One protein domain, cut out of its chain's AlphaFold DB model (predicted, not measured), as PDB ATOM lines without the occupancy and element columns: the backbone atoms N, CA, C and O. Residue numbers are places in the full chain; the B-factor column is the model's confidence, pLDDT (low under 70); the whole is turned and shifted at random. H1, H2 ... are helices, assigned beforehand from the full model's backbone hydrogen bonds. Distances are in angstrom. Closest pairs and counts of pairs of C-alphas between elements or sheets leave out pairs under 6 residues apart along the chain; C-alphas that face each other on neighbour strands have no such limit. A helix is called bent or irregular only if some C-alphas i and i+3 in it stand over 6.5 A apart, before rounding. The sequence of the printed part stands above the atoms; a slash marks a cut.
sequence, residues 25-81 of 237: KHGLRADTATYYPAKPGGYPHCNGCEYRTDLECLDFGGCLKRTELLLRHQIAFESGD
ATOM      1  N   LYS A  25      17.797   6.080  13.549       51.62
ATOM      2  CA  LYS A  25      17.873   6.642  12.196       51.62
ATOM      3  C   LYS A  25      16.772   6.115  11.281       51.62
ATOM      4  O   LYS A  25      16.223   6.889  10.499       51.62
ATOM      5  N   HIS A  26      16.470   4.815  11.339       47.22
ATOM      6  CA  HIS A  26      15.574   4.151  10.389       47.22
ATOM      7  C   HIS A  26      14.810   3.006  11.085       47.22
ATOM      8  O   HIS A  26      15.349   1.921  11.302       47.22
ATOM      9  N   GLY A  27      13.542   3.227  11.443       50.25
ATOM     10  CA  GLY A  27      12.684   2.204  12.044       50.25
ATOM     11  C   GLY A  27      11.229   2.658  12.167       50.25
ATOM     12  O   GLY A  27      10.959   3.843  12.317       50.25
ATOM     13  N   LEU A  28      10.281   1.715  12.137       51.22
ATOM     14  CA  LEU A  28       8.833   1.988  12.246       51.22
ATOM     15  C   LEU A  28       8.430   2.636  13.596       51.22
ATOM     16  O   LEU A  28       7.330   3.156  13.730       51.22
ATOM     17  N   ARG A  29       9.322   2.582  14.598       52.09
ATOM     18  CA  ARG A  29       9.222   3.229  15.921       52.09
ATOM     19  C   ARG A  29      10.386   4.197  16.183       52.09
ATOM     20  O   ARG A  29      10.800   4.356  17.325       52.09
ATOM     21  N   ALA A  30      10.982   4.763  15.135       50.97
ATOM     22  CA  ALA A  30      12.038   5.752  15.302       50.97
ATOM     23  C   ALA A  30      11.435   7.034  15.888       50.97
ATOM     24  O   ALA A  30      10.802   7.804  15.167       50.97
ATOM     25  N   ASP A  31      11.632   7.260  17.188       54.69
ATOM     26  CA  ASP A  31      11.484   8.593  17.762       54.69
ATOM     27  C   ASP A  31      12.605   9.445  17.169       54.69
ATOM     28  O   ASP A  31      13.775   9.338  17.550       54.69
ATOM     29  N   THR A  32      12.268  10.262  16.170       55.31
ATOM     30  CA  THR A  32      13.178  11.308  15.715       55.31
ATOM     31  C   THR A  32      13.426  12.202  16.910       55.31
ATOM     32  O   THR A  32      12.487  12.835  17.391       55.31
ATOM     33  N   ALA A  33      14.667  12.242  17.400       55.19
ATOM     34  CA  ALA A  33      15.046  13.173  18.446       55.19
ATOM     35  C   ALA A  33      14.583  14.564  18.008       55.19
ATOM     36  O   ALA A  33      15.086  15.103  17.020       55.19
ATOM     37  N   THR A  34      13.575  15.110  18.691       57.66
ATOM     38  CA  THR A  34      13.063  16.447  18.420       57.66
ATOM     39  C   THR A  34      14.195  17.388  18.776       57.66
ATOM     40  O   THR A  34      14.423  17.689  19.949       57.66
ATOM     41  N   TYR A  35      15.001  17.740  17.776       57.50
ATOM     42  CA  TYR A  35      16.166  18.582  17.964       57.50
ATOM     43  C   TYR A  35      15.715  19.822  18.728       57.50
ATOM     44  O   TYR A  35      14.778  20.510  18.319       57.50
ATOM     45  N   TYR A  36      16.360  20.094  19.865       58.28
ATOM     46  CA  TYR A  36      16.205  21.384  20.523       58.28
ATOM     47  C   TYR A  36      16.424  22.460  19.456       58.28
ATOM     48  O   TYR A  36      17.431  22.365  18.746       58.28
ATOM     49  N   PRO A  37      15.529  23.456  19.322       57.38
ATOM     50  CA  PRO A  37      15.632  24.433  18.249       57.38
ATOM     51  C   PRO A  37      17.038  25.037  18.250       57.38
ATOM     52  O   PRO A  37      17.537  25.483  19.292       57.38
ATOM     53  N   ALA A  38      17.718  24.979  17.107       61.34
ATOM     54  CA  ALA A  38      19.053  25.532  16.969       61.34
ATOM     55  C   ALA A  38      18.963  27.048  17.146       61.34
ATOM     56  O   ALA A  38      18.511  27.770  16.263       61.34
ATOM     57  N   LYS A  39      19.355  27.531  18.325       65.19
ATOM     58  CA  LYS A  39      19.522  28.958  18.584       65.19
ATOM     59  C   LYS A  39      20.980  29.203  18.972       65.19
ATOM     60  O   LYS A  39      21.272  29.323  20.166       65.19
ATOM     61  N   PRO A  40      21.913  29.201  18.000       64.62
ATOM     62  CA  PRO A  40      23.302  29.558  18.266       64.62
ATOM     63  C   PRO A  40      23.344  30.956  18.899       64.62
ATOM     64  O   PRO A  40      22.652  31.871  18.463       64.62
ATOM     65  N   GLY A  41      24.062  31.092  20.016       70.75
ATOM     66  CA  GLY A  41      24.088  32.325  20.816       70.75
ATOM     67  C   GLY A  41      22.813  32.624  21.621       70.75
ATOM     68  O   GLY A  41      22.787  33.588  22.377       70.75
ATOM     69  N   GLY A  42      21.764  31.808  21.509       75.62
ATOM     70  CA  GLY A  42      20.491  32.025  22.196       75.62
ATOM     71  C   GLY A  42      20.354  31.349  23.554       75.62
ATOM     72  O   GLY A  42      19.368  31.605  24.244       75.62
ATOM     73  N   TYR A  43      21.296  30.484  23.928       77.12
ATOM     74  CA  TYR A  43      21.293  29.822  25.225       77.12
ATOM     75  C   TYR A  43      22.299  30.462  26.186       77.12
ATOM     76  O   TYR A  43      23.385  30.836  25.749       77.12
ATOM     77  N   PRO A  44      22.011  30.511  27.503       79.31
ATOM     78  CA  PRO A  44      22.947  31.067  28.485       79.31
ATOM     79  C   PRO A  44      24.324  30.387  28.456       79.31
ATOM     80  O   PRO A  44      25.350  31.053  28.497       79.31
ATOM     81  N   HIS A  45      24.347  29.063  28.276       77.69
ATOM     82  CA  HIS A  45      25.580  28.277  28.177       77.69
ATOM     83  C   HIS A  45      26.327  28.458  26.846       77.69
ATOM     84  O   HIS A  45      27.423  27.930  26.701       77.69
ATOM     85  N   CYS A  46      25.771  29.181  25.864       80.50
ATOM     86  CA  CYS A  46      26.528  29.535  24.664       80.50
ATOM     87  C   CYS A  46      27.708  30.446  25.020       80.50
ATOM     88  O   CYS A  46      28.741  30.362  24.360       80.50
ATOM     89  N   ASN A  47      27.578  31.274  26.063       76.38
ATOM     90  CA  ASN A  47      28.638  32.143  26.564       76.38
ATOM     91  C   ASN A  47      29.737  31.317  27.251       76.38
ATOM     92  O   ASN A  47      29.693  31.110  28.454       76.38
ATOM     93  N   GLY A  48      30.691  30.815  26.461       78.25
ATOM     94  CA  GLY A  48      31.760  29.912  26.917       78.25
ATOM     95  C   GLY A  48      31.628  28.466  26.422       78.25
ATOM     96  O   GLY A  48      32.330  27.589  26.909       78.25
ATOM     97  N   CYS A  49      30.729  28.197  25.470       81.12
ATOM     98  CA  CYS A  49      30.602  26.872  24.861       81.12
ATOM     99  C   CYS A  49      31.792  26.568  23.940       81.12
ATOM    100  O   CYS A  49      32.090  27.369  23.055       81.12
ATOM    101  N   GLU A  50      32.382  25.379  24.095       81.12
ATOM    102  CA  GLU A  50      33.466  24.837  23.256       81.12
ATOM    103  C   GLU A  50      33.119  24.954  21.759       81.12
ATOM    104  O   GLU A  50      33.840  25.589  21.001       81.12
ATOM    105  N   TYR A  51      31.923  24.499  21.367       78.25
ATOM    106  CA  TYR A  51      31.446  24.500  19.975       78.25
ATOM    107  C   TYR A  51      31.125  25.883  19.386       78.25
ATOM    108  O   TYR A  51      30.768  25.979  18.211       78.25
ATOM    109  N   ARG A  52      31.147  26.956  20.195       74.06
ATOM    110  CA  ARG A  52      30.870  28.317  19.702       74.06
ATOM    111  C   ARG A  52      32.117  28.967  19.116       74.06
ATOM    112  O   ARG A  52      31.996  29.734  18.166       74.06
ATOM    113  N   THR A  53      33.279  28.695  19.701       69.06
ATOM    114  CA  THR A  53      34.551  29.302  19.289       69.06
ATOM    115  C   THR A  53      34.933  28.861  17.879       69.06
ATOM    116  O   THR A  53      35.348  29.688  17.075       69.06
ATOM    117  N   ASP A  54      34.676  27.593  17.561       69.75
ATOM    118  CA  ASP A  54      35.035  26.981  16.280       69.75
ATOM    119  C   ASP A  54      33.963  27.172  15.192       69.75
ATOM    120  O   ASP A  54      34.067  26.600  14.114       69.75
ATOM    121  N   LEU A  55      32.910  27.960  15.465       69.75
ATOM    122  CA  LEU A  55      31.746  28.196  14.589       69.75
ATOM    123  C   LEU A  55      30.981  26.928  14.160       69.75
ATOM    124  O   LEU A  55      29.929  27.048  13.536       69.75
ATOM    125  N   GLU A  56      31.415  25.737  14.581       71.19
ATOM    126  CA  GLU A  56      30.780  24.448  14.288       71.19
ATOM    127  C   GLU A  56      29.289  24.461  14.643       71.19
ATOM    128  O   GLU A  56      28.460  23.905  13.929       71.19
ATOM    129  N   CYS A  57      28.900  25.160  15.713       74.56
ATOM    130  CA  CYS A  57      27.499  25.236  16.121       74.56
ATOM    131  C   CYS A  57      26.559  25.977  15.148       74.56
ATOM    132  O   CYS A  57      25.349  25.961  15.386       74.56
ATOM    133  N   LEU A  58      27.083  26.672  14.130       71.75
ATOM    134  CA  LEU A  58      26.296  27.367  13.100       71.75
ATOM    135  C   LEU A  58      25.977  26.466  11.902       71.75
ATOM    136  O   LEU A  58      24.907  26.610  11.313       71.75
ATOM    137  N   ASP A  59      26.878  25.539  11.573       75.06
ATOM    138  CA  ASP A  59      26.743  24.660  10.406       75.06
ATOM    139  C   ASP A  59      25.772  23.502  10.666       75.06
ATOM    140  O   ASP A  59      25.068  23.036   9.767       75.06
ATOM    141  N   PHE A  60      25.695  23.038  11.915       70.31
ATOM    142  CA  PHE A  60      24.767  21.983  12.305       70.31
ATOM    143  C   PHE A  60      23.378  22.554  12.621       70.31
ATOM    144  O   PHE A  60      23.228  23.485  13.409       70.31
ATOM    145  N   GLY A  61      22.323  21.923  12.094       71.75
ATOM    146  CA  GLY A  61      20.916  22.289  12.339       71.75
ATOM    147  C   GLY A  61      20.410  22.074  13.778       71.75
ATOM    148  O   GLY A  61      19.202  22.004  13.998       71.75
ATOM    149  N   GLY A  62      21.304  21.943  14.762       76.88
ATOM    150  CA  GLY A  62      21.005  21.648  16.162       76.88
ATOM    151  C   GLY A  62      22.169  21.990  17.098       76.88
ATOM    152  O   GLY A  62      23.327  22.045  16.696       76.88
ATOM    153  N   CYS A  63      21.872  22.196  18.385       79.81
ATOM    154  CA  CYS A  63      22.909  22.436  19.394       79.81
ATOM    155  C   CYS A  63      23.668  21.140  19.736       79.81
ATOM    156  O   CYS A  63      23.133  20.290  20.453       79.81
ATOM    157  N   LEU A  64      24.933  21.044  19.303       79.69
ATOM    158  CA  LEU A  64      25.810  19.882  19.524       79.69
ATOM    159  C   LEU A  64      25.928  19.469  21.002       79.69
ATOM    160  O   LEU A  64      25.831  18.288  21.338       79.69
ATOM    161  N   LYS A  65      26.049  20.442  21.914       80.75
ATOM    162  CA  LYS A  65      26.163  20.168  23.358       80.75
ATOM    163  C   LYS A  65      24.913  19.491  23.925       80.75
ATOM    164  O   LYS A  65      25.001  18.604  24.771       80.75
ATOM    165  N   ARG A  66      23.729  19.898  23.459       79.50
ATOM    166  CA  ARG A  66      22.458  19.310  23.905       79.50
ATOM    167  C   ARG A  66      22.203  17.950  23.282       79.50
ATOM    168  O   ARG A  66      21.665  17.079  23.958       79.50
ATOM    169  N   THR A  67      22.606  17.756  22.029       80.00
ATOM    170  CA  THR A  67      22.529  16.439  21.391       80.00
ATOM    171  C   THR A  67      23.466  15.443  22.068       80.00
ATOM    172  O   THR A  67      23.048  14.322  22.335       80.00
ATOM    173  N   GLU A  68      24.684  15.855  22.435       81.44
ATOM    174  CA  GLU A  68      25.615  15.025  23.209       81.44
ATOM    175  C   GLU A  68      25.001  14.604  24.553       81.44
ATOM    176  O   GLU A  68      25.026  13.424  24.911       81.44
ATOM    177  N   LEU A  69      24.407  15.556  25.282       84.31
ATOM    178  CA  LEU A  69      23.760  15.289  26.565       84.31
ATOM    179  C   LEU A  69      22.606  14.286  26.425       84.31
ATOM    180  O   LEU A  69      22.559  13.300  27.161       84.31
ATOM    181  N   LEU A  70      21.706  14.509  25.464       82.62
ATOM    182  CA  LEU A  70      20.574  13.619  25.206       82.62
ATOM    183  C   LEU A  70      21.046  12.197  24.882       82.62
ATOM    184  O   LEU A  70      20.567  11.238  25.485       82.62
ATOM    185  N   LEU A  71      22.022  12.069  23.978       83.06
ATOM    186  CA  LEU A  71      22.572  10.776  23.580       83.06
ATOM    187  C   LEU A  71      23.208  10.045  24.763       83.06
ATOM    188  O   LEU A  71      22.981   8.851  24.923       83.06
ATOM    189  N   ARG A  72      23.955  10.740  25.631       83.31
ATOM    190  CA  ARG A  72      24.525  10.125  26.843       83.31
ATOM    191  C   ARG A  72      23.446   9.577  27.771       83.31
ATOM    192  O   ARG A  72      23.600   8.463  28.270       83.31
ATOM    193  N   HIS A  73      22.359  10.321  27.978       82.44
ATOM    194  CA  HIS A  73      21.226   9.846  28.774       82.44
ATOM    195  C   HIS A  73      20.553   8.636  28.129       82.44
ATOM    196  O   HIS A  73      20.341   7.633  28.804       82.44
ATOM    197  N   GLN A  74      20.287   8.688  26.828       79.69
ATOM    198  CA  GLN A  74      19.656   7.580  26.121       79.69
ATOM    199  C   GLN A  74      20.525   6.318  26.131       79.69
ATOM    200  O   GLN A  74      20.030   5.245  26.455       79.69
ATOM    201  N   ILE A  75      21.832   6.445  25.885       80.06
ATOM    202  CA  ILE A  75      22.775   5.322  25.961       80.06
ATOM    203  C   ILE A  75      22.794   4.722  27.370       80.06
ATOM    204  O   ILE A  75      22.856   3.501  27.499       80.06
ATOM    205  N   ALA A  76      22.755   5.551  28.417       78.88
ATOM    206  CA  ALA A  76      22.722   5.071  29.797       78.88
ATOM    207  C   ALA A  76      21.442   4.275  30.098       78.88
ATOM    208  O   ALA A  76      21.520   3.220  30.723       78.88
ATOM    209  N   PHE A  77      20.283   4.728  29.607       77.00
ATOM    210  CA  PHE A  77      19.018   4.006  29.773       77.00
ATOM    211  C   PHE A  77      18.943   2.731  28.925       77.00
ATOM    212  O   PHE A  77      18.521   1.690  29.419       77.00
ATOM    213  N   GLU A  78      19.382   2.776  27.668       75.56
ATOM    214  CA  GLU A  78      19.329   1.623  26.760       75.56
ATOM    215  C   GLU A  78      20.327   0.523  27.127       75.56
ATOM    216  O   GLU A  78      20.051  -0.662  26.904       75.56
ATOM    217  N   SER A  79      21.496   0.897  27.655       75.19
ATOM    218  CA  SER A  79      22.474  -0.075  28.139       75.19
ATOM    219  C   SER A  79      22.215  -0.522  29.574       75.19
ATOM    220  O   SER A  79      22.795  -1.518  29.985       75.19
ATOM    221  N   GLY A  80      21.350   0.181  30.314       74.19
ATOM    222  CA  GLY A  80      21.093  -0.085  31.728       74.19
ATOM    223  C   GLY A  80      22.261   0.281  32.649       74.19
ATOM    224  O   GLY A  80      22.261  -0.130  33.804       74.19
ATOM    225  N   ASP A  81      23.244   1.051  32.166       77.25
ATOM    226  CA  ASP A  81      24.451   1.397  32.925       77.25
ATOM    227  C   ASP A  81      24.420   2.874  33.366       77.25
ATOM    228  O   ASP A  81      24.825   3.762  32.601       77.25
TER     229      ASP A  81
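This is residues 25 to 81 of the 237 residues of an uncharacterized protein of endosymbiont of Tevnia jerichonana (vent Tica) (UniProt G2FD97). A small head of loops, holding the short helices H1 and H2, sends out the long helix H3 as one arm, while the unnamed stretch before H1 comes in from the same end of the domain as the tip of H3. Residues 26 to 32 and residues 74 to 80, of which 74 to 79 belong to H3, stick out from the rest. The printed part has 57 residues with three named helices, H1, H2 and H3 in chain order, and no named strand. The class is all helix, yet only 24 of the 57 residues are in named elements. The whole is loose, with a radius of gyration of the C-alphas of 13.3 A, and spans 35 by 25 by 17 A.

Find C-alpha 64 at (25.810, 19.882, 19.524); from there H3, residues 64 to 79, runs 22.0 A to C-alpha 79 at (22.474, -0.075, 28.139). Before it, look at residues 56 to 59, the helix H2, with four residues. Further back, C-alpha 50 at (33.466, 24.837, 23.256) begins H1, residues 50 to 53. H1 is neither bent nor irregular, but only just: C-alphas 50 and 53 are 6.1 A apart. Residues 25 to 49 hold no named element.

Start at Leu 64 in H3 and look toward H2: the two are close but not clearly touching, and their closest C-alphas, those of Cys 57 and Leu 64, are 6.6 A apart. H1 and H3 are also close but not clearly touching, with the closest C-alphas, those of Tyr 51 and Leu 64, 7.3 A apart. H1 and H2 are close but not clearly touching too; their closest C-alphas, those of Tyr 51 and Cys 57, are 5.6 A apart. In the backbone of H3 every O i to N i+4 pair is within hydrogen-bond range. H1 and H2 are too short for such a pair, but each has one O i to N i+3 pair, and it is within range.

The two C-alphas farthest apart are those of Leu 28 and Gly 48, at 39.0 A. Without the stretches that stand free, the body has 43 residues and spans 31 by 21 by 17 A. The printed part has no cut, and the links H1 to H2 and H2 to H3 are tight, with 2 and 4 residues between the helices. In the B-factor column the mean pLDDT of the printed part is 71.1; look for values under 70 at residues 25 to 40 and 53 to 55, where the model's confidence is low.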